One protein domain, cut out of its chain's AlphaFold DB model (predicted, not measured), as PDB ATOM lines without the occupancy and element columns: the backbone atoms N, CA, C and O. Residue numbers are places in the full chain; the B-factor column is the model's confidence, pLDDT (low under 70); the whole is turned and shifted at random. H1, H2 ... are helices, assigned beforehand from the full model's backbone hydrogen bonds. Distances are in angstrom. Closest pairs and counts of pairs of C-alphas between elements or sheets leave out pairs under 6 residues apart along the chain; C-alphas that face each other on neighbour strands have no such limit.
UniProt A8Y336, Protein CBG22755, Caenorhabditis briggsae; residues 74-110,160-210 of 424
ATOM      1  N   SER A  74     -14.698  34.909 -46.727       59.72
ATOM      2  CA  SER A  74     -13.381  34.301 -46.888       59.72
ATOM      3  C   SER A  74     -13.299  32.959 -46.158       59.72
ATOM      4  O   SER A  74     -13.701  32.826 -45.002       59.72
ATOM      5  N   PHE A  75     -12.695  31.963 -46.814       52.91
ATOM      6  CA  PHE A  75     -12.501  30.601 -46.292       52.91
ATOM      7  C   PHE A  75     -11.930  30.560 -44.857       52.91
ATOM      8  O   PHE A  75     -12.336  29.719 -44.060       52.91
ATOM      9  N   TRP A  76     -11.062  31.512 -44.501       52.41
ATOM     10  CA  TRP A  76     -10.414  31.630 -43.187       52.41
ATOM     11  C   TRP A  76     -11.378  31.782 -42.001       52.41
ATOM     12  O   TRP A  76     -11.098  31.246 -40.934       52.41
ATOM     13  N   ASN A  77     -12.544  32.413 -42.171       52.12
ATOM     14  CA  ASN A  77     -13.517  32.537 -41.075       52.12
ATOM     15  C   ASN A  77     -14.162  31.185 -40.715       52.12
ATOM     16  O   ASN A  77     -14.658  31.002 -39.608       52.12
ATOM     17  N   LYS A  78     -14.105  30.187 -41.614       53.72
ATOM     18  CA  LYS A  78     -14.518  28.808 -41.301       53.72
ATOM     19  C   LYS A  78     -13.470  28.056 -40.476       53.72
ATOM     20  O   LYS A  78     -13.843  27.153 -39.737       53.72
ATOM     21  N   LEU A  79     -12.190  28.436 -40.555       50.97
ATOM     22  CA  LEU A  79     -11.122  27.895 -39.699       50.97
ATOM     23  C   LEU A  79     -11.250  28.395 -38.247       50.97
ATOM     24  O   LEU A  79     -10.938  27.659 -37.317       50.97
ATOM     25  N   GLU A  80     -11.803  29.594 -38.042       47.97
ATOM     26  CA  GLU A  80     -12.085  30.189 -36.723       47.97
ATOM     27  C   GLU A  80     -13.179  29.423 -35.939       47.97
ATOM     28  O   GLU A  80     -13.164  29.359 -34.714       47.97
ATOM     29  N   ILE A  81     -14.088  28.724 -36.627       47.16
ATOM     30  CA  ILE A  81     -15.072  27.832 -35.984       47.16
ATOM     31  C   ILE A  81     -14.383  26.602 -35.364       47.16
ATOM     32  O   ILE A  81     -14.773  26.149 -34.288       47.16
ATOM     33  N   TYR A  82     -13.320  26.093 -35.995       48.38
ATOM     34  CA  TYR A  82     -12.496  25.013 -35.439       48.38
ATOM     35  C   TYR A  82     -11.555  25.503 -34.319       48.38
ATOM     36  O   TYR A  82     -11.143  24.711 -33.474       48.38
ATOM     37  N   TRP A  83     -11.260  26.807 -34.265       47.12
ATOM     38  CA  TRP A  83     -10.394  27.450 -33.268       47.12
ATOM     39  C   TRP A  83     -10.978  27.405 -31.845       47.12
ATOM     40  O   TRP A  83     -10.272  27.042 -30.904       47.12
ATOM     41  N   ASN A  84     -12.287  27.638 -31.690       49.03
ATOM     42  CA  ASN A  84     -12.969  27.548 -30.387       49.03
ATOM     43  C   ASN A  84     -12.948  26.131 -29.777       49.03
ATOM     44  O   ASN A  84     -13.090  25.975 -28.567       49.03
ATOM     45  N   LEU A  85     -12.735  25.093 -30.596       46.16
ATOM     46  CA  LEU A  85     -12.587  23.700 -30.155       46.16
ATOM     47  C   LEU A  85     -11.150  23.347 -29.716       46.16
ATOM     48  O   LEU A  85     -10.949  22.303 -29.101       46.16
ATOM     49  N   ALA A  86     -10.154  24.193 -30.007       49.22
ATOM     50  CA  ALA A  86      -8.721  23.896 -29.872       49.22
ATOM     51  C   ALA A  86      -7.952  24.923 -29.011       49.22
ATOM     52  O   ALA A  86      -6.746  25.104 -29.195       49.22
ATOM     53  N   PHE A  87      -8.640  25.573 -28.063       44.66
ATOM     54  CA  PHE A  87      -8.219  26.771 -27.309       44.66
ATOM     55  C   PHE A  87      -6.904  26.655 -26.494       44.66
ATOM     56  O   PHE A  87      -6.506  27.600 -25.828       44.66
ATOM     57  N   GLY A  88      -6.202  25.517 -26.533       49.06
ATOM     58  CA  GLY A  88      -4.965  25.293 -25.779       49.06
ATOM     59  C   GLY A  88      -3.694  25.007 -26.585       49.06
ATOM     60  O   GLY A  88      -2.661  24.837 -25.948       49.06
ATOM     61  N   PHE A  89      -3.716  24.886 -27.927       51.34
ATOM     62  CA  PHE A  89      -2.593  24.214 -28.618       51.34
ATOM     63  C   PHE A  89      -1.923  24.888 -29.828       51.34
ATOM     64  O   PHE A  89      -0.831  24.445 -30.166       51.34
ATOM     65  N   ASN A  90      -2.465  25.927 -30.484       57.50
ATOM     66  CA  ASN A  90      -1.742  26.577 -31.600       57.50
ATOM     67  C   ASN A  90      -1.964  28.091 -31.691       57.50
ATOM     68  O   ASN A  90      -2.737  28.564 -32.524       57.50
ATOM     69  N   LEU A  91      -1.215  28.840 -30.877       60.19
ATOM     70  CA  LEU A  91      -1.091  30.301 -30.985       60.19
ATOM     71  C   LEU A  91      -0.632  30.719 -32.401       60.19
ATOM     72  O   LEU A  91      -1.208  31.625 -32.992       60.19
ATOM     73  N   HIS A  92       0.269  29.946 -33.019       70.88
ATOM     74  CA  HIS A  92       0.888  30.295 -34.302       70.88
ATOM     75  C   HIS A  92      -0.080  30.407 -35.490       70.88
ATOM     76  O   HIS A  92       0.015  31.362 -36.248       70.88
ATOM     77  N   ILE A  93      -1.034  29.480 -35.681       73.75
ATOM     78  CA  ILE A  93      -1.986  29.558 -36.817       73.75
ATOM     79  C   ILE A  93      -2.856  30.817 -36.717       73.75
ATOM     80  O   ILE A  93      -3.144  31.446 -37.739       73.75
ATOM     81  N   GLY A  94      -3.255  31.183 -35.494       74.31
ATOM     82  CA  GLY A  94      -3.992  32.415 -35.227       74.31
ATOM     83  C   GLY A  94      -3.222  33.640 -35.711       74.31
ATOM     84  O   GLY A  94      -3.798  34.469 -36.412       74.31
ATOM     85  N   ASP A  95      -1.916  33.688 -35.452       78.94
ATOM     86  CA  ASP A  95      -1.041  34.784 -35.875       78.94
ATOM     87  C   ASP A  95      -0.966  34.920 -37.407       78.94
ATOM     88  O   ASP A  95      -1.041  36.032 -37.930       78.94
ATOM     89  N   PHE A  96      -0.897  33.809 -38.156       80.00
ATOM     90  CA  PHE A  96      -0.918  33.842 -39.631       80.00
ATOM     91  C   PHE A  96      -2.262  34.334 -40.177       80.00
ATOM     92  O   PHE A  96      -2.298  35.122 -41.123       80.00
ATOM     93  N   ILE A  97      -3.378  33.882 -39.596       78.06
ATOM     94  CA  ILE A  97      -4.716  34.340 -39.999       78.06
ATOM     95  C   ILE A  97      -4.881  35.827 -39.670       78.06
ATOM     96  O   ILE A  97      -5.381  36.584 -40.503       78.06
ATOM     97  N   PHE A  98      -4.442  36.253 -38.486       80.81
ATOM     98  CA  PHE A  98      -4.458  37.648 -38.059       80.81
ATOM     99  C   PHE A  98      -3.643  38.526 -39.014       80.81
ATOM    100  O   PHE A  98      -4.153  39.532 -39.509       80.81
ATOM    101  N   LEU A  99      -2.432  38.091 -39.369       84.12
ATOM    102  CA  LEU A  99      -1.585  38.754 -40.354       84.12
ATOM    103  C   LEU A  99      -2.286  38.885 -41.714       84.12
ATOM    104  O   LEU A  99      -2.330  39.975 -42.275       84.12
ATOM    105  N   LEU A 100      -2.892  37.813 -42.234       83.00
ATOM    106  CA  LEU A 100      -3.619  37.858 -43.508       83.00
ATOM    107  C   LEU A 100      -4.821  38.809 -43.472       83.00
ATOM    108  O   LEU A 100      -5.019  39.561 -44.431       83.00
ATOM    109  N   LYS A 101      -5.606  38.801 -42.384       81.69
ATOM    110  CA  LYS A 101      -6.727  39.735 -42.179       81.69
ATOM    111  C   LYS A 101      -6.221  41.185 -42.227       81.69
ATOM    112  O   LYS A 101      -6.768  42.005 -42.961       81.69
ATOM    113  N   ASN A 102      -5.124  41.469 -41.527       85.56
ATOM    114  CA  ASN A 102      -4.476  42.780 -41.471       85.56
ATOM    115  C   ASN A 102      -3.926  43.262 -42.819       85.56
ATOM    116  O   ASN A 102      -4.250  44.368 -43.255       85.56
ATOM    117  N   ILE A 103      -3.146  42.429 -43.517       86.56
ATOM    118  CA  ILE A 103      -2.632  42.740 -44.861       86.56
ATOM    119  C   ILE A 103      -3.794  43.071 -45.795       86.56
ATOM    120  O   ILE A 103      -3.746  44.035 -46.557       86.56
ATOM    121  N   ARG A 104      -4.872  42.289 -45.718       82.88
ATOM    122  CA  ARG A 104      -6.022  42.470 -46.593       82.88
ATOM    123  C   ARG A 104      -6.757  43.788 -46.349       82.88
ATOM    124  O   ARG A 104      -7.135  44.412 -47.331       82.88
ATOM    125  N   VAL A 105      -6.866  44.272 -45.107       84.00
ATOM    126  CA  VAL A 105      -7.410  45.622 -44.834       84.00
ATOM    127  C   VAL A 105      -6.617  46.701 -45.579       84.00
ATOM    128  O   VAL A 105      -7.207  47.552 -46.244       84.00
ATOM    129  N   HIS A 106      -5.285  46.630 -45.554       87.12
ATOM    130  CA  HIS A 106      -4.427  47.598 -46.245       87.12
ATOM    131  C   HIS A 106      -4.585  47.554 -47.773       87.12
ATOM    132  O   HIS A 106      -4.508  48.591 -48.434       87.12
ATOM    133  N   LEU A 107      -4.817  46.364 -48.338       85.00
ATOM    134  CA  LEU A 107      -5.037  46.174 -49.774       85.00
ATOM    135  C   LEU A 107      -6.449  46.588 -50.219       85.00
ATOM    136  O   LEU A 107      -6.593  47.185 -51.285       85.00
ATOM    137  N   ASP A 108      -7.474  46.298 -49.415       83.25
ATOM    138  CA  ASP A 108      -8.877  46.582 -49.740       83.25
ATOM    139  C   ASP A 108      -9.173  48.093 -49.716       83.25
ATOM    140  O   ASP A 108      -9.933  48.585 -50.561       83.25
ATOM    141  N   VAL A 109      -8.548  48.832 -48.789       82.81
ATOM    142  CA  VAL A 109      -8.632  50.305 -48.698       82.81
ATOM    143  C   VAL A 109      -7.589  51.004 -49.583       82.81
ATOM    144  O   VAL A 109      -7.758  52.164 -49.940       82.81
ATOM    145  N   ASP A 110      -6.556  50.278 -50.011       87.31
ATOM    146  CA  ASP A 110      -5.427  50.757 -50.817       87.31
ATOM    147  C   ASP A 110      -4.667  51.946 -50.205       87.31
ATOM    148  O   ASP A 110      -4.774  53.087 -50.648       87.31
ATOM    149  N   ASN A 160       6.594  44.888 -46.652       87.19
ATOM    150  CA  ASN A 160       6.468  43.966 -47.776       87.19
ATOM    151  C   ASN A 160       5.280  43.008 -47.606       87.19
ATOM    152  O   ASN A 160       5.448  41.828 -47.289       87.19
ATOM    153  N   TYR A 161       4.076  43.503 -47.903       83.75
ATOM    154  CA  TYR A 161       2.859  42.688 -47.890       83.75
ATOM    155  C   TYR A 161       2.950  41.439 -48.749       83.75
ATOM    156  O   TYR A 161       2.445  40.401 -48.349       83.75
ATOM    157  N   GLY A 162       3.548  41.525 -49.940       83.56
ATOM    158  CA  GLY A 162       3.584  40.397 -50.871       83.56
ATOM    159  C   GLY A 162       4.344  39.212 -50.284       83.56
ATOM    160  O   GLY A 162       3.866  38.080 -50.345       83.56
ATOM    161  N   LYS A 163       5.493  39.489 -49.662       88.25
ATOM    162  CA  LYS A 163       6.321  38.476 -49.008       88.25
ATOM    163  C   LYS A 163       5.613  37.863 -47.802       88.25
ATOM    164  O   LYS A 163       5.589  36.643 -47.683       88.25
ATOM    165  N   ASP A 164       5.014  38.683 -46.948       88.31
ATOM    166  CA  ASP A 164       4.347  38.206 -45.733       88.31
ATOM    167  C   ASP A 164       3.025  37.493 -46.029       88.31
ATOM    168  O   ASP A 164       2.709  36.475 -45.415       88.31
ATOM    169  N   PHE A 165       2.282  37.970 -47.027       86.12
ATOM    170  CA  PHE A 165       1.093  37.299 -47.539       86.12
ATOM    171  C   PHE A 165       1.457  35.926 -48.100       86.12
ATOM    172  O   PHE A 165       0.816  34.934 -47.757       86.12
ATOM    173  N   GLN A 166       2.507  35.851 -48.926       88.12
ATOM    174  CA  GLN A 166       2.998  34.585 -49.459       88.12
ATOM    175  C   GLN A 166       3.442  33.644 -48.335       88.12
ATOM    176  O   GLN A 166       3.005  32.497 -48.308       88.12
ATOM    177  N   LEU A 167       4.238  34.133 -47.378       88.50
ATOM    178  CA  LEU A 167       4.693  33.359 -46.221       88.50
ATOM    179  C   LEU A 167       3.515  32.752 -45.450       88.50
ATOM    180  O   LEU A 167       3.534  31.566 -45.103       88.50
ATOM    181  N   ALA A 168       2.482  33.558 -45.200       84.75
ATOM    182  CA  ALA A 168       1.323  33.122 -44.446       84.75
ATOM    183  C   ALA A 168       0.466  32.119 -45.215       84.75
ATOM    184  O   ALA A 168       0.096  31.083 -44.663       84.75
ATOM    185  N   VAL A 169       0.204  32.370 -46.499       85.00
ATOM    186  CA  VAL A 169      -0.540  31.435 -47.351       85.00
ATOM    187  C   VAL A 169       0.209  30.112 -47.500       85.00
ATOM    188  O   VAL A 169      -0.397  29.062 -47.296       85.00
ATOM    189  N   ASP A 170       1.510  30.136 -47.791       87.31
ATOM    190  CA  ASP A 170       2.320  28.923 -47.956       87.31
ATOM    191  C   ASP A 170       2.318  28.070 -46.677       87.31
ATOM    192  O   ASP A 170       2.158  26.847 -46.733       87.31
ATOM    193  N   THR A 171       2.423  28.716 -45.511       84.75
ATOM    194  CA  THR A 171       2.360  28.047 -44.204       84.75
ATOM    195  C   THR A 171       0.999  27.392 -43.974       84.75
ATOM    196  O   THR A 171       0.928  26.207 -43.645       84.75
ATOM    197  N   LEU A 172      -0.094  28.123 -44.207       80.50
ATOM    198  CA  LEU A 172      -1.451  27.605 -44.017       80.50
ATOM    199  C   LEU A 172      -1.792  26.477 -45.003       80.50
ATOM    200  O   LEU A 172      -2.411  25.488 -44.611       80.50
ATOM    201  N   VAL A 173      -1.326  26.564 -46.252       83.44
ATOM    202  CA  VAL A 173      -1.461  25.491 -47.251       83.44
ATOM    203  C   VAL A 173      -0.721  24.224 -46.811       83.44
ATOM    204  O   VAL A 173      -1.198  23.114 -47.051       83.44
ATOM    205  N   ASN A 174       0.435  24.347 -46.152       83.06
ATOM    206  CA  ASN A 174       1.147  23.184 -45.618       83.06
ATOM    207  C   ASN A 174       0.393  22.528 -44.451       83.06
ATOM    208  O   ASN A 174       0.293  21.299 -44.421       83.06
ATOM    209  N   VAL A 175      -0.213  23.320 -43.558       80.81
ATOM    210  CA  VAL A 175      -1.106  22.793 -42.510       80.81
ATOM    211  C   VAL A 175      -2.290  22.047 -43.138       80.81
ATOM    212  O   VAL A 175      -2.599  20.928 -42.723       80.81
ATOM    213  N   GLU A 176      -2.920  22.618 -44.170       80.50
ATOM    214  CA  GLU A 176      -4.048  21.998 -44.878       80.50
ATOM    215  C   GLU A 176      -3.657  20.668 -45.533       80.50
ATOM    216  O   GLU A 176      -4.369  19.673 -45.386       80.50
ATOM    217  N   LYS A 177      -2.501  20.603 -46.207       84.75
ATOM    218  CA  LYS A 177      -1.992  19.350 -46.793       84.75
ATOM    219  C   LYS A 177      -1.840  18.257 -45.737       84.75
ATOM    220  O   LYS A 177      -2.284  17.130 -45.965       84.75
ATOM    221  N   SER A 178      -1.254  18.585 -44.586       84.19
ATOM    222  CA  SER A 178      -1.080  17.640 -43.479       84.19
ATOM    223  C   SER A 178      -2.419  17.195 -42.889       84.19
ATOM    224  O   SER A 178      -2.617  16.005 -42.635       84.19
ATOM    225  N   PHE A 179      -3.365  18.125 -42.733       84.31
ATOM    226  CA  PHE A 179      -4.728  17.830 -42.293       84.31
ATOM    227  C   PHE A 179      -5.427  16.851 -43.244       84.31
ATOM    228  O   PHE A 179      -5.935  15.821 -42.798       84.31
ATOM    229  N   VAL A 180      -5.413  17.129 -44.552       84.12
ATOM    230  CA  VAL A 180      -6.058  16.282 -45.567       84.12
ATOM    231  C   VAL A 180      -5.436  14.889 -45.579       84.12
ATOM    232  O   VAL A 180      -6.168  13.900 -45.558       84.12
ATOM    233  N   LEU A 181      -4.103  14.792 -45.550       88.19
ATOM    234  CA  LEU A 181      -3.409  13.507 -45.492       88.19
ATOM    235  C   LEU A 181      -3.808  12.716 -44.241       88.19
ATOM    236  O   LEU A 181      -4.198  11.555 -44.350       88.19
ATOM    237  N   CYS A 182      -3.799  13.349 -43.066       87.31
ATOM    238  CA  CYS A 182      -4.249  12.704 -41.837       87.31
ATOM    239  C   CYS A 182      -5.702  12.226 -41.950       87.31
ATOM    240  O   CYS A 182      -5.993  11.077 -41.625       87.31
ATOM    241  N   LYS A 183      -6.614  13.053 -42.476       86.06
ATOM    242  CA  LYS A 183      -8.027  12.681 -42.625       86.06
ATOM    243  C   LYS A 183      -8.201  11.452 -43.505       86.06
ATOM    244  O   LYS A 183      -8.995  10.590 -43.158       86.06
ATOM    245  N   THR A 184      -7.424  11.308 -44.580       91.56
ATOM    246  CA  THR A 184      -7.491  10.087 -45.407       91.56
ATOM    247  C   THR A 184      -7.087   8.817 -44.655       91.56
ATOM    248  O   THR A 184      -7.553   7.735 -44.999       91.56
ATOM    249  N   MET A 185      -6.247   8.940 -43.625       92.25
ATOM    250  CA  MET A 185      -5.752   7.815 -42.832       92.25
ATOM    251  C   MET A 185      -6.592   7.544 -41.581       92.25
ATOM    252  O   MET A 185      -6.653   6.402 -41.142       92.25
ATOM    253  N   PHE A 186      -7.222   8.573 -41.008       91.75
ATOM    254  CA  PHE A 186      -7.831   8.532 -39.676       91.75
ATOM    255  C   PHE A 186      -9.301   8.983 -39.652       91.75
ATOM    256  O   PHE A 186      -9.810   9.299 -38.582       91.75
ATOM    257  N   ASP A 187     -10.016   8.993 -40.784       89.38
ATOM    258  CA  ASP A 187     -11.437   9.405 -40.838       89.38
ATOM    259  C   ASP A 187     -12.363   8.573 -39.931       89.38
ATOM    260  O   ASP A 187     -13.442   9.013 -39.552       89.38
ATOM    261  N   PHE A 188     -11.930   7.370 -39.550       88.88
ATOM    262  CA  PHE A 188     -12.660   6.491 -38.639       88.88
ATOM    263  C   PHE A 188     -12.565   6.904 -37.159       88.88
ATOM    264  O   PHE A 188     -13.275   6.339 -36.329       88.88
ATOM    265  N   VAL A 189     -11.665   7.828 -36.803       87.88
ATOM    266  CA  VAL A 189     -11.490   8.304 -35.426       87.88
ATOM    267  C   VAL A 189     -12.644   9.242 -35.067       87.88
ATOM    268  O   VAL A 189     -12.993  10.146 -35.827       87.88
ATOM    269  N   GLU A 190     -13.243   9.058 -33.892       83.75
ATOM    270  CA  GLU A 190     -14.231  10.008 -33.374       83.75
ATOM    271  C   GLU A 190     -13.582  11.394 -33.238       83.75
ATOM    272  O   GLU A 190     -12.489  11.528 -32.693       83.75
ATOM    273  N   HIS A 191     -14.222  12.428 -33.788       81.62
ATOM    274  CA  HIS A 191     -13.623  13.761 -33.935       81.62
ATOM    275  C   HIS A 191     -12.326  13.795 -34.779       81.62
ATOM    276  O   HIS A 191     -11.437  14.608 -34.514       81.62
ATOM    277  N   ALA A 192     -12.227  12.972 -35.833       78.25
ATOM    278  CA  ALA A 192     -11.087  12.933 -36.762       78.25
ATOM    279  C   ALA A 192     -10.640  14.313 -37.281       78.25
ATOM    280  O   ALA A 192      -9.452  14.518 -37.514       78.25
ATOM    281  N   ASP A 193     -11.561  15.269 -37.443       77.75
ATOM    282  CA  ASP A 193     -11.232  16.643 -37.841       77.75
ATOM    283  C   ASP A 193     -10.332  17.330 -36.806       77.75
ATOM    284  O   ASP A 193      -9.266  17.841 -37.147       77.75
ATOM    285  N   LEU A 194     -10.712  17.292 -35.528       75.44
ATOM    286  CA  LEU A 194      -9.922  17.893 -34.455       75.44
ATOM    287  C   LEU A 194      -8.575  17.179 -34.310       75.44
ATOM    288  O   LEU A 194      -7.534  17.831 -34.244       75.44
ATOM    289  N   PHE A 195      -8.579  15.844 -34.329       80.94
ATOM    290  CA  PHE A 195      -7.353  15.049 -34.269       80.94
ATOM    291  C   PHE A 195      -6.382  15.417 -35.399       80.94
ATOM    292  O   PHE A 195      -5.217  15.732 -35.150       80.94
ATOM    293  N   CYS A 196      -6.862  15.443 -36.642       82.12
ATOM    294  CA  CYS A 196      -6.016  15.719 -37.795       82.12
ATOM    295  C   CYS A 196      -5.569  17.169 -37.896       82.12
ATOM    296  O   CYS A 196      -4.471  17.430 -38.388       82.12
ATOM    297  N   PHE A 197      -6.368  18.105 -37.389       78.56
ATOM    298  CA  PHE A 197      -5.950  19.493 -37.273       78.56
ATOM    299  C   PHE A 197      -4.783  19.627 -36.287       78.56
ATOM    300  O   PHE A 197      -3.765  20.231 -36.619       78.56
ATOM    301  N   LEU A 198      -4.878  18.983 -35.117       74.19
ATOM    302  CA  LEU A 198      -3.810  18.986 -34.112       74.19
ATOM    303  C   LEU A 198      -2.518  18.343 -34.635       74.19
ATOM    304  O   LEU A 198      -1.431  18.873 -34.402       74.19
ATOM    305  N   ILE A 199      -2.621  17.236 -35.375       78.44
ATOM    306  CA  ILE A 199      -1.461  16.598 -36.015       78.44
ATOM    307  C   ILE A 199      -0.852  17.507 -37.084       78.44
ATOM    308  O   ILE A 199       0.364  17.699 -37.094       78.44
ATOM    309  N   GLY A 200      -1.671  18.093 -37.962       78.12
ATOM    310  CA  GLY A 200      -1.194  18.978 -39.026       78.12
ATOM    311  C   GLY A 200      -0.486  20.215 -38.483       78.12
ATOM    312  O   GLY A 200       0.602  20.561 -38.939       78.12
ATOM    313  N   ALA A 201      -1.048  20.828 -37.446       71.56
ATOM    314  CA  ALA A 201      -0.447  21.985 -36.809       71.56
ATOM    315  C   ALA A 201       0.855  21.625 -36.069       71.56
ATOM    316  O   ALA A 201       1.860  22.296 -36.248       71.56
ATOM    317  N   ARG A 202       0.901  20.509 -35.326       75.19
ATOM    318  CA  ARG A 202       2.123  20.077 -34.615       75.19
ATOM    319  C   ARG A 202       3.270  19.671 -35.547       75.19
ATOM    320  O   ARG A 202       4.432  19.764 -35.164       75.19
ATOM    321  N   THR A 203       2.953  19.151 -36.728       77.38
ATOM    322  CA  THR A 203       3.954  18.668 -37.696       77.38
ATOM    323  C   THR A 203       4.458  19.767 -38.629       77.38
ATOM    324  O   THR A 203       5.472  19.574 -39.297       77.38
ATOM    325  N   THR A 204       3.786  20.918 -38.659       76.94
ATOM    326  CA  THR A 204       4.195  22.063 -39.472       76.94
ATOM    327  C   THR A 204       5.237  22.889 -38.724       76.94
ATOM    328  O   THR A 204       5.039  23.281 -37.578       76.94
ATOM    329  N   THR A 205       6.359  23.179 -39.383       81.75
ATOM    330  CA  THR A 205       7.304  24.188 -38.897       81.75
ATOM    331  C   THR A 205       6.741  25.567 -39.207       81.75
ATOM    332  O   THR A 205       6.562  25.911 -40.376       81.75
ATOM    333  N   PHE A 206       6.462  26.350 -38.167       80.69
ATOM    334  CA  PHE A 206       6.001  27.724 -38.318       80.69
ATOM    335  C   PHE A 206       7.204  28.666 -38.406       80.69
ATOM    336  O   PHE A 206       8.048  28.636 -37.508       80.69
ATOM    337  N   PRO A 207       7.324  29.469 -39.476       83.38
ATOM    338  CA  PRO A 207       8.325  30.523 -39.532       83.38
ATOM    339  C   PRO A 207       8.005  31.618 -38.511       83.38
ATOM    340  O   PRO A 207       6.838  31.841 -38.181       83.38
ATOM    341  N   ASP A 208       9.041  32.327 -38.064       78.31
ATOM    342  CA  ASP A 208       8.869  33.485 -37.191       78.31
ATOM    343  C   ASP A 208       8.023  34.546 -37.896       78.31
ATOM    344  O   ASP A 208       8.337  35.006 -39.000       78.31
ATOM    345  N   LEU A 209       6.934  34.926 -37.237       73.19
ATOM    346  CA  LEU A 209       6.054  35.985 -37.685       73.19
ATOM    347  C   LEU A 209       6.334  37.276 -36.938       73.19
ATOM    348  O   LEU A 209       6.618  37.281 -35.742       73.19
ATOM    349  N   LYS A 210       6.124  38.385 -37.643       71.81
ATOM    350  CA  LYS A 210       5.990  39.711 -37.045       71.81
ATOM    351  C   LYS A 210       4.535  40.173 -37.194       71.81
ATOM    352  O   LYS A 210       4.246  40.992 -38.063       71.81
TER     353      LYS A 210
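Overview. This is residues 74 to 110 and 160 to 210 of the 424 residues of the protein "Protein CBG22755" of Caenorhabditis briggsae (UniProt A8Y336). One long helix, H3, runs along most of a rod-shaped body, and two shorter helices pack on it one after the other: H2 slantwise on its first half and H4 slantwise on its second half. The short helix H1 sits beside H2 and H4 and is only loosely joined to them, with one pair of C-alphas within 8 A to each, and it stays apart from H3. The printed part has 88 residues with four named helices, in the order H1, H2, H3, H4, and no named strand; its class is all helix. It is compact, with a radius of gyration of the C-alphas of 13.8 A, and its C-alphas span 46 by 22 by 22 A.

Along the chain. H1 is residues 76 to 83, beginning at C-alpha 76 at (-10.414, 31.630, -43.187). H2 is residues 91 to 109 and measures 27.8 A from first to last C-alpha. H3, the longest helix with 26 residues, is residues 161 to 186; it measures 36.7 A, from C-alpha 161 at (2.859, 42.688, -47.890) to C-alpha 186 at (-7.831, 8.532, -39.676). H4 is residues 192 to 203, 16.1 A long, and ends with C-alpha 203 at (3.954, 18.668, -37.696).

Arrangement. H3 touches H2 with residues 161 to 172 alone; the closest C-alphas are those of Phe 96 and Ala 168, 5.4 A apart. These two helices run opposite ways at a steep tilt of 45 degrees. H3 touches H4 with residues 175 to 186 alone, and the closest C-alphas are those of Ser 178 and Gly 200, at 4.7 A. H3 and H4 also run opposite ways, at a steep tilt of 51 degrees. H2 and H4 are close but not clearly touching, about perpendicular at 89 degrees, with the C-alphas of Ile 93 and Ala 201 closest at 7.7 A. H1 is close to H2 but not clearly touching it: the closest C-alphas, of Trp 76 and Ile 97, are 7.1 A apart, and the two run opposite ways at a shallow tilt of 23 degrees. H1 is likewise close to H4 but not clearly touching it, with the C-alphas of Tyr 82 and Leu 194 closest at 7.6 A, and about perpendicular to it at 79 degrees. H1 and H3 are apart. Every O i to N i+4 pair is within hydrogen-bond range in H2, H3 and H4; in H1 it is 2 of 4.

Size, cuts and confidence. The two C-alphas farthest apart are those of Asp 110 and Phe 188, at 46.5 A. Residues 111 to 159 are not printed, and C-alphas 110 and 160 stand 14.0 A apart across this cut. Of the links that are printed whole, H1 to H2 is short and H3 to H4 is tight. The mean pLDDT of the printed part is 76.1, and residues 74 to 91 are under 70.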